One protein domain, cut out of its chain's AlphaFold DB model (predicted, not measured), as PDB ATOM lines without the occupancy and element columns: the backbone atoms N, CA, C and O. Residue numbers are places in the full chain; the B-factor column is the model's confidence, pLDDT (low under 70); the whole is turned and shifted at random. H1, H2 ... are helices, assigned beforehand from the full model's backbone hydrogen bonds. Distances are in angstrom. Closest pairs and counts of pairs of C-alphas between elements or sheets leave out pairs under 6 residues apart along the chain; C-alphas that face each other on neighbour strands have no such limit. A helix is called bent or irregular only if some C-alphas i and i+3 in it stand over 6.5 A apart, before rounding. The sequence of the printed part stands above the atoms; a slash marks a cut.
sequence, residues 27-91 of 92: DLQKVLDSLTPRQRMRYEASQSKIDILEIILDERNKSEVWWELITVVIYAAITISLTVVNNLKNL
ATOM      1  N   ASP A  27     -41.209 -17.059  33.177       65.12
ATOM      2  CA  ASP A  27     -40.143 -17.126  32.176       65.12
ATOM      3  C   ASP A  27     -40.679 -17.077  30.741       65.12
ATOM      4  O   ASP A  27     -40.152 -16.349  29.903       65.12
ATOM      5  N   LEU A  28     -41.793 -17.759  30.469       70.69
ATOM      6  CA  LEU A  28     -42.475 -17.705  29.173       70.69
ATOM      7  C   LEU A  28     -43.056 -16.311  28.899       70.69
ATOM      8  O   LEU A  28     -43.029 -15.853  27.759       70.69
ATOM      9  N   GLN A  29     -43.519 -15.613  29.940       75.88
ATOM     10  CA  GLN A  29     -43.990 -14.233  29.829       75.88
ATOM     11  C   GLN A  29     -42.846 -13.280  29.454       75.88
ATOM     12  O   GLN A  29     -42.990 -12.487  28.528       75.88
ATOM     13  N   LYS A  30     -41.672 -13.415  30.089       73.69
ATOM     14  CA  LYS A  30     -40.473 -12.651  29.703       73.69
ATOM     15  C   LYS A  30     -40.056 -12.919  28.258       73.69
ATOM     16  O   LYS A  30     -39.683 -11.987  27.551       73.69
ATOM     17  N   VAL A  31     -40.120 -14.175  27.809       72.88
ATOM     18  CA  VAL A  31     -39.794 -14.531  26.419       72.88
ATOM     19  C   VAL A  31     -40.792 -13.902  25.452       72.88
ATOM     20  O   VAL A  31     -40.349 -13.363  24.438       72.88
ATOM     21  N   LEU A  32     -42.091 -13.933  25.779       74.62
ATOM     22  CA  LEU A  32     -43.170 -13.309  25.009       74.62
ATOM     23  C   LEU A  32     -42.964 -11.792  24.868       74.62
ATOM     24  O   LEU A  32     -43.045 -11.261  23.759       74.62
ATOM     25  N   ASP A  33     -42.638 -11.114  25.969       75.12
ATOM     26  CA  ASP A  33     -42.403  -9.666  25.994       75.12
ATOM     27  C   ASP A  33     -41.121  -9.271  25.246       75.12
ATOM     28  O   ASP A  33     -41.026  -8.174  24.693       75.12
ATOM     29  N   SER A  34     -40.144 -10.176  25.171       77.50
ATOM     30  CA  SER A  34     -38.874  -9.951  24.483       77.50
ATOM     31  C   SER A  34     -38.837 -10.530  23.056       77.50
ATOM     32  O   SER A  34     -37.750 -10.665  22.478       77.50
ATOM     33  N   LEU A  35     -39.976 -10.946  22.486       77.06
ATOM     34  CA  LEU A  35     -40.025 -11.477  21.122       77.06
ATOM     35  C   LEU A  35     -39.693 -10.388  20.101       77.06
ATOM     36  O   LEU A  35     -40.253  -9.293  20.103       77.06
ATOM     37  N   THR A  36     -38.855 -10.740  19.131       77.19
ATOM     38  CA  THR A  36     -38.667  -9.905  17.940       77.19
ATOM     39  C   THR A  36     -39.924  -9.924  17.055       77.19
ATOM     40  O   THR A  36     -40.685 -10.900  17.083       77.19
ATOM     41  N   PRO A  37     -40.149  -8.910  16.194       73.50
ATOM     42  CA  PRO A  37     -41.332  -8.851  15.326       73.50
ATOM     43  C   PRO A  37     -41.548 -10.123  14.488       73.50
ATOM     44  O   PRO A  37     -42.675 -10.592  14.329       73.50
ATOM     45  N   ARG A  38     -40.454 -10.737  14.019       69.00
ATOM     46  CA  ARG A  38     -40.477 -11.988  13.249       69.00
ATOM     47  C   ARG A  38     -40.892 -13.199  14.093       69.00
ATOM     48  O   ARG A  38     -41.597 -14.072  13.597       69.00
ATOM     49  N   GLN A  39     -40.485 -13.254  15.361       70.06
ATOM     50  CA  GLN A  39     -40.884 -14.316  16.290       70.06
ATOM     51  C   GLN A  39     -42.342 -14.157  16.737       70.06
ATOM     52  O   GLN A  39     -43.061 -15.147  16.837       70.06
ATOM     53  N   ARG A  40     -42.810 -12.915  16.899       72.75
ATOM     54  CA  ARG A  40     -44.205 -12.608  17.233       72.75
ATOM     55  C   ARG A  40     -45.177 -13.064  16.141       72.75
ATOM     56  O   ARG A  40     -46.214 -13.635  16.452       72.75
ATOM     57  N   MET A  41     -44.805 -12.913  14.867       69.88
ATOM     58  CA  MET A  41     -45.584 -13.466  13.749       69.88
ATOM     59  C   MET A  41     -45.681 -14.999  13.800       69.88
ATOM     60  O   MET A  41     -46.750 -15.546  13.550       69.88
ATOM     61  N   ARG A  42     -44.595 -15.702  14.157       66.88
ATOM     62  CA  ARG A  42     -44.603 -17.173  14.302       66.88
ATOM     63  C   ARG A  42     -45.422 -17.633  15.513       66.88
ATOM     64  O   ARG A  42     -46.088 -18.661  15.427       66.88
ATOM     65  N   TYR A  43     -45.389 -16.866  16.604       69.56
ATOM     66  CA  TYR A  43     -46.185 -17.101  17.808       69.56
ATOM     67  C   TYR A  43     -47.689 -16.943  17.546       69.56
ATOM     68  O   TYR A  43     -48.462 -17.835  17.879       69.56
ATOM     69  N   GLU A  44     -48.113 -15.854  16.898       68.00
ATOM     70  CA  GLU A  44     -49.533 -15.640  16.576       68.00
ATOM     71  C   GLU A  44     -50.059 -16.609  15.509       68.00
ATOM     72  O   GLU A  44     -51.233 -16.973  15.536       68.00
ATOM     73  N   ALA A  45     -49.197 -17.073  14.600       70.75
ATOM     74  CA  ALA A  45     -49.551 -18.072  13.594       70.75
ATOM     75  C   ALA A  45     -49.587 -19.520  14.131       70.75
ATOM     76  O   ALA A  45     -50.038 -20.414  13.416       70.75
ATOM     77  N   SER A  46     -49.112 -19.777  15.359       62.28
ATOM     78  CA  SER A  46     -49.013 -21.134  15.914       62.28
ATOM     79  C   SER A  46     -50.178 -21.494  16.828       62.28
ATOM     80  O   SER A  46     -50.568 -20.730  17.705       62.28
ATOM     81  N   GLN A  47     -50.679 -22.721  16.666       62.38
ATOM     82  CA  GLN A  47     -51.674 -23.327  17.558       62.38
ATOM     83  C   GLN A  47     -51.066 -23.692  18.925       62.38
ATOM     84  O   GLN A  47     -51.733 -23.554  19.946       62.38
ATOM     85  N   SER A  48     -49.785 -24.087  18.957       68.81
ATOM     86  CA  SER A  48     -49.041 -24.383  20.190       68.81
ATOM     87  C   SER A  48     -48.081 -23.243  20.538       68.81
ATOM     88  O   SER A  48     -46.894 -23.240  20.211       68.81
ATOM     89  N   LYS A  49     -48.649 -22.211  21.163       66.50
ATOM     90  CA  LYS A  49     -47.957 -20.978  21.566       66.50
ATOM     91  C   LYS A  49     -46.818 -21.229  22.568       66.50
ATOM     92  O   LYS A  49     -45.809 -20.529  22.525       66.50
ATOM     93  N   ILE A  50     -46.965 -22.245  23.420       66.25
ATOM     94  CA  ILE A  50     -45.973 -22.639  24.431       66.25
ATOM     95  C   ILE A  50     -44.753 -23.292  23.768       66.25
ATOM     96  O   ILE A  50     -43.637 -22.855  24.028       66.25
ATOM     97  N   ASP A  51     -44.950 -24.228  22.835       69.88
ATOM     98  CA  ASP A  51     -43.837 -24.913  22.155       69.88
ATOM     99  C   ASP A  51     -42.935 -23.930  21.391       69.88
ATOM    100  O   ASP A  51     -41.714 -24.051  21.389       69.88
ATOM    101  N   ILE A  52     -43.522 -22.902  20.766       73.44
ATOM    102  CA  ILE A  52     -42.754 -21.849  20.080       73.44
ATOM    103  C   ILE A  52     -41.906 -21.045  21.069       73.44
ATOM    104  O   ILE A  52     -40.769 -20.695  20.753       73.44
ATOM    105  N   LEU A  53     -42.447 -20.733  22.247       73.00
ATOM    106  CA  LEU A  53     -41.713 -20.008  23.282       73.00
ATOM    107  C   LEU A  53     -40.571 -20.862  23.854       73.00
ATOM    108  O   LEU A  53     -39.479 -20.332  24.052       73.00
ATOM    109  N   GLU A  54     -40.782 -22.168  24.049       72.81
ATOM    110  CA  GLU A  54     -39.741 -23.105  24.494       72.81
ATOM    111  C   GLU A  54     -38.617 -23.260  23.463       72.81
ATOM    112  O   GLU A  54     -37.443 -23.178  23.823       72.81
ATOM    113  N   ILE A  55     -38.950 -23.387  22.174       77.19
ATOM    114  CA  ILE A  55     -37.953 -23.443  21.091       77.19
ATOM    115  C   ILE A  55     -37.117 -22.159  21.066       77.19
ATOM    116  O   ILE A  55     -35.894 -22.218  20.968       77.19
ATOM    117  N   ILE A  56     -37.755 -20.991  21.186       74.94
ATOM    118  CA  ILE A  56     -37.045 -19.704  21.189       74.94
ATOM    119  C   ILE A  56     -36.138 -19.575  22.420       74.94
ATOM    120  O   ILE A  56     -35.048 -19.009  22.317       74.94
ATOM    121  N   LEU A  57     -36.567 -20.082  23.578       75.12
ATOM    122  CA  LEU A  57     -35.759 -20.091  24.794       75.12
ATOM    123  C   LEU A  57     -34.538 -21.020  24.651       75.12
ATOM    124  O   LEU A  57     -33.427 -20.600  24.975       75.12
ATOM    125  N   ASP A  58     -34.714 -22.226  24.101       74.69
ATOM    126  CA  ASP A  58     -33.613 -23.166  23.834       74.69
ATOM    127  C   ASP A  58     -32.614 -22.608  22.805       74.69
ATOM    128  O   ASP A  58     -31.399 -22.692  22.992       74.69
ATOM    129  N   GLU A  59     -33.110 -21.961  21.744       73.56
ATOM    130  CA  GLU A  59     -32.280 -21.303  20.727       73.56
ATOM    131  C   GLU A  59     -31.413 -20.181  21.320       73.56
ATOM    132  O   GLU A  59     -30.229 -20.062  20.979       73.56
ATOM    133  N   ARG A  60     -31.973 -19.359  22.219       71.25
ATOM    134  CA  ARG A  60     -31.221 -18.290  22.897       71.25
ATOM    135  C   ARG A  60     -30.179 -18.855  23.855       71.25
ATOM    136  O   ARG A  60     -29.030 -18.427  23.792       71.25
ATOM    137  N   ASN A  61     -30.549 -19.852  24.658       72.94
ATOM    138  CA  ASN A  61     -29.638 -20.498  25.602       72.94
ATOM    139  C   ASN A  61     -28.453 -21.170  24.886       72.94
ATOM    140  O   ASN A  61     -27.301 -21.011  25.284       72.94
ATOM    141  N   LYS A  62     -28.698 -21.852  23.757       69.75
ATOM    142  CA  LYS A  62     -27.612 -22.346  22.895       69.75
ATOM    143  C   LYS A  62     -26.738 -21.206  22.391       69.75
ATOM    144  O   LYS A  62     -25.518 -21.308  22.455       69.75
ATOM    145  N   SER A  63     -27.337 -20.131  21.891       69.56
ATOM    146  CA  SER A  63     -26.580 -19.020  21.312       69.56
ATOM    147  C   SER A  63     -25.629 -18.374  22.327       69.56
ATOM    148  O   SER A  63     -24.491 -18.090  21.969       69.56
ATOM    149  N   GLU A  64     -26.045 -18.196  23.582       69.00
ATOM    150  CA  GLU A  64     -25.187 -17.661  24.653       69.00
ATOM    151  C   GLU A  64     -23.959 -18.550  24.905       69.00
ATOM    152  O   GLU A  64     -22.829 -18.065  24.838       69.00
ATOM    153  N   VAL A  65     -24.155 -19.863  25.062       71.00
ATOM    154  CA  VAL A  65     -23.052 -20.826  25.257       71.00
ATOM    155  C   VAL A  65     -22.094 -20.846  24.059       71.00
ATOM    156  O   VAL A  65     -20.873 -20.934  24.216       71.00
ATOM    157  N   TRP A  66     -22.624 -20.734  22.840       69.19
ATOM    158  CA  TRP A  66     -21.809 -20.660  21.626       69.19
ATOM    159  C   TRP A  66     -20.976 -19.369  21.555       69.19
ATOM    160  O   TRP A  66     -19.815 -19.418  21.141       69.19
ATOM    161  N   TRP A  67     -21.520 -18.226  21.985       72.19
ATOM    162  CA  TRP A  67     -20.782 -16.958  22.037       72.19
ATOM    163  C   TRP A  67     -19.675 -16.956  23.099       72.19
ATOM    164  O   TRP A  67     -18.584 -16.435  22.843       72.19
ATOM    165  N   GLU A  68     -19.901 -17.582  24.254       74.31
ATOM    166  CA  GLU A  68     -18.861 -17.758  25.275       74.31
ATOM    167  C   GLU A  68     -17.690 -18.608  24.756       74.31
ATOM    168  O   GLU A  68     -16.528 -18.233  24.903       74.31
ATOM    169  N   LEU A  69     -17.964 -19.707  24.049       75.56
ATOM    170  CA  LEU A  69     -16.902 -20.539  23.468       75.56
ATOM    171  C   LEU A  69     -16.092 -19.797  22.394       75.56
ATOM    172  O   LEU A  69     -14.862 -19.880  22.380       75.56
ATOM    173  N   ILE A  70     -16.754 -19.041  21.514       80.94
ATOM    174  CA  ILE A  70     -16.077 -18.262  20.462       80.94
ATOM    175  C   ILE A  70     -15.161 -17.197  21.073       80.94
ATOM    176  O   ILE A  70     -14.019 -17.037  20.638       80.94
ATOM    177  N   THR A  71     -15.635 -16.483  22.094       85.00
ATOM    178  CA  THR A  71     -14.846 -15.429  22.749       85.00
ATOM    179  C   THR A  71     -13.615 -15.988  23.461       85.00
ATOM    180  O   THR A  71     -12.533 -15.415  23.323       85.00
ATOM    181  N   VAL A  72     -13.728 -17.147  24.122       81.69
ATOM    182  CA  VAL A  72     -12.583 -17.846  24.734       81.69
ATOM    183  C   VAL A  72     -11.538 -18.244  23.687       81.69
ATOM    184  O   VAL A  72     -10.345 -18.008  23.889       81.69
ATOM    185  N   VAL A  73     -11.961 -18.803  22.547       86.44
ATOM    186  CA  VAL A  73     -11.042 -19.203  21.465       86.44
ATOM    187  C   VAL A  73     -10.313 -17.994  20.875       86.44
ATOM    188  O   VAL A  73      -9.095 -18.039  20.694       86.44
ATOM    189  N   ILE A  74     -11.029 -16.896  20.615       89.25
ATOM    190  CA  ILE A  74     -10.432 -15.651  20.102       89.25
ATOM    191  C   ILE A  74      -9.421 -15.089  21.107       89.25
ATOM    192  O   ILE A  74      -8.306 -14.728  20.726       89.25
ATOM    193  N   TYR A  75      -9.778 -15.052  22.392       87.69
ATOM    194  CA  TYR A  75      -8.892 -14.566  23.447       87.69
ATOM    195  C   TYR A  75      -7.606 -15.400  23.549       87.69
ATOM    196  O   TYR A  75      -6.504 -14.843  23.609       87.69
ATOM    197  N   ALA A  76      -7.723 -16.729  23.504       86.19
ATOM    198  CA  ALA A  76      -6.576 -17.631  23.521       86.19
ATOM    199  C   ALA A  76      -5.672 -17.422  22.295       86.19
ATOM    200  O   ALA A  76      -4.456 -17.300  22.444       86.19
ATOM    201  N   ALA A  77      -6.255 -17.307  21.097       88.56
ATOM    202  CA  ALA A  77      -5.506 -17.063  19.866       88.56
ATOM    203  C   ALA A  77      -4.714 -15.746  19.927       88.56
ATOM    204  O   ALA A  77      -3.509 -15.743  19.670       88.56
ATOM    205  N   ILE A  78      -5.357 -14.651  20.349       90.75
ATOM    206  CA  ILE A  78      -4.716 -13.337  20.513       90.75
ATOM    207  C   ILE A  78      -3.564 -13.415  21.525       90.75
ATOM    208  O   ILE A  78      -2.470 -12.917  21.259       90.75
ATOM    209  N   THR A  79      -3.784 -14.077  22.663       89.12
ATOM    210  CA  THR A  79      -2.784 -14.218  23.734       89.12
ATOM    211  C   THR A  79      -1.552 -14.996  23.266       89.12
ATOM    212  O   THR A  79      -0.418 -14.582  23.524       89.12
ATOM    213  N   ILE A  80      -1.754 -16.094  22.532       87.19
ATOM    214  CA  ILE A  80      -0.659 -16.881  21.950       87.19
ATOM    215  C   ILE A  80       0.103 -16.035  20.925       87.19
ATOM    216  O   ILE A  80       1.329 -15.968  20.992       87.19
ATOM    217  N   SER A  81      -0.597 -15.339  20.021       85.06
ATOM    218  CA  SER A  81       0.043 -14.468  19.027       85.06
ATOM    219  C   SER A  81       0.885 -13.364  19.673       85.06
ATOM    220  O   SER A  81       2.033 -13.166  19.278       85.06
ATOM    221  N   LEU A  82       0.364 -12.689  20.701       86.62
ATOM    222  CA  LEU A  82       1.103 -11.682  21.472       86.62
ATOM    223  C   LEU A  82       2.347 -12.271  22.135       86.62
ATOM    224  O   LEU A  82       3.425 -11.688  22.046       86.62
ATOM    225  N   THR A  83       2.213 -13.438  22.762       87.00
ATOM    226  CA  THR A  83       3.323 -14.112  23.446       87.00
ATOM    227  C   THR A  83       4.427 -14.505  22.464       87.00
ATOM    228  O   THR A  83       5.604 -14.272  22.736       87.00
ATOM    229  N   VAL A  84       4.066 -15.046  21.297       83.25
ATOM    230  CA  VAL A  84       5.021 -15.406  20.238       83.25
ATOM    231  C   VAL A  84       5.728 -14.166  19.690       83.25
ATOM    232  O   VAL A  84       6.951 -14.165  19.595       83.25
ATOM    233  N   VAL A  85       4.994 -13.091  19.382       84.44
ATOM    234  CA  VAL A  85       5.581 -11.835  18.881       84.44
ATOM    235  C   VAL A  85       6.501 -11.192  19.921       84.44
ATOM    236  O   VAL A  85       7.571 -10.702  19.567       84.44
ATOM    237  N   ASN A  86       6.116 -11.206  21.199       79.31
ATOM    238  CA  ASN A  86       6.914 -10.631  22.278       79.31
ATOM    239  C   ASN A  86       8.205 -11.428  22.523       79.31
ATOM    240  O   ASN A  86       9.277 -10.843  22.640       79.31
ATOM    241  N   ASN A  87       8.122 -12.762  22.529       77.62
ATOM    242  CA  ASN A  87       9.304 -13.618  22.639       77.62
ATOM    243  C   ASN A  87      10.223 -13.494  21.418       77.62
ATOM    244  O   ASN A  87      11.435 -13.474  21.585       77.62
ATOM    245  N   LEU A  88       9.667 -13.359  20.209       71.06
ATOM    246  CA  LEU A  88      10.455 -13.148  18.995       71.06
ATOM    247  C   LEU A  88      11.171 -11.789  19.010       71.06
ATOM    248  O   LEU A  88      12.339 -11.719  18.652       71.06
ATOM    249  N   LYS A  89      10.502 -10.721  19.466       70.50
ATOM    250  CA  LYS A  89      11.119  -9.394  19.635       70.50
ATOM    251  C   LYS A  89      12.242  -9.375  20.667       70.50
ATOM    252  O   LYS A  89      13.196  -8.641  20.476       70.50
ATOM    253  N   ASN A  90      12.128 -10.149  21.744       69.00
ATOM    254  CA  ASN A  90      13.170 -10.225  22.771       69.00
ATOM    255  C   ASN A  90      14.381 -11.080  22.352       69.00
ATOM    256  O   ASN A  90      15.367 -11.119  23.085       69.00
ATOM    257  N   LEU A  91      14.299 -11.794  21.224       62.56
ATOM    258  CA  LEU A  91      15.349 -12.689  20.733       62.56
ATOM    259  C   LEU A  91      16.239 -12.055  19.642       62.56
ATOM    260  O   LEU A  91      17.285 -12.622  19.331       62.56
TER     261      LEU A  91
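What this domain is: This is residues 27 to 91 of the 92 residues of an uncharacterized protein of Rhizophagus irregularis (strain DAOM 181602 / DAOM 197198 / MUCL 43194) (UniProt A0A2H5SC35). One long helix, H3, makes the length of the domain, and two short helices, H1 and H2, form a small head at its first end, where H1 crosses it at nearly a right angle and H2 folds back into it through a tight turn. Past this head, residues 58 to 91, of which 58 to 89 belong to H3, stick out as a long arm. The printed part has 65 residues with three named helices, in the order H1, H2, H3 along the chain, and no named strand; its class is all helix. The whole is extended, with a radius of gyration of the C-alphas of 20.8 A, and its C-alphas span 68 by 18 by 15 A.

Where its parts are: H3, the longest helix, holds residues 49 to 89 and measures 60.2 A from first to last C-alpha. It begins with C-alpha 49 at (-47.957, -20.978, 21.566) and ends with C-alpha 89 at (11.119, -9.394, 19.635), a course in which x changes far more than y or z. H2 holds residues 37 to 44, 10.7 A from first to last C-alpha. H1 holds residues 27 to 33, 9.9 A from first to last C-alpha, and begins with C-alpha 27 at (-40.143, -17.126, 32.176). None of the three helices is bent or irregular.

How they stand to each other: H3 touches H1 with residues 50 to 57 alone. The closest C-alphas of the two are those of Leu 28 and Leu 53, 6.4 A apart, and their lines are about perpendicular, at 89 degrees. H3 touches H2 with residues 49 to 53 alone, and only at the corner by their link. The closest C-alphas there are those of Tyr 43 and Lys 49, 5.7 A apart, and the two helices run opposite ways at a shallow tilt of 30 degrees. H1 and H2 are close but not clearly touching: their closest C-alphas, those of Leu 32 and Arg 40, are 7.9 A apart. These two helices run opposite ways at a steep tilt of 61 degrees. In H1, H2 and H3 every O i to N i+4 pair is within hydrogen-bond range.

The domain as a whole: The outline is a rod, and residues 58 to 91 stand free. The two C-alphas farthest apart are those of Gln 47 and Leu 91, at 67.9 A. The printed part has no cut. The links from H1 to H2, with 3 residues, and from H2 to H3, with 4 residues, are both tight. The mean pLDDT of the printed part is 75.2, and 18 residues are under 70: residue 27, residue 38, residues 41 to 44, residues 46 to 51, residues 62 to 64, residue 66 and residues 90 to 91.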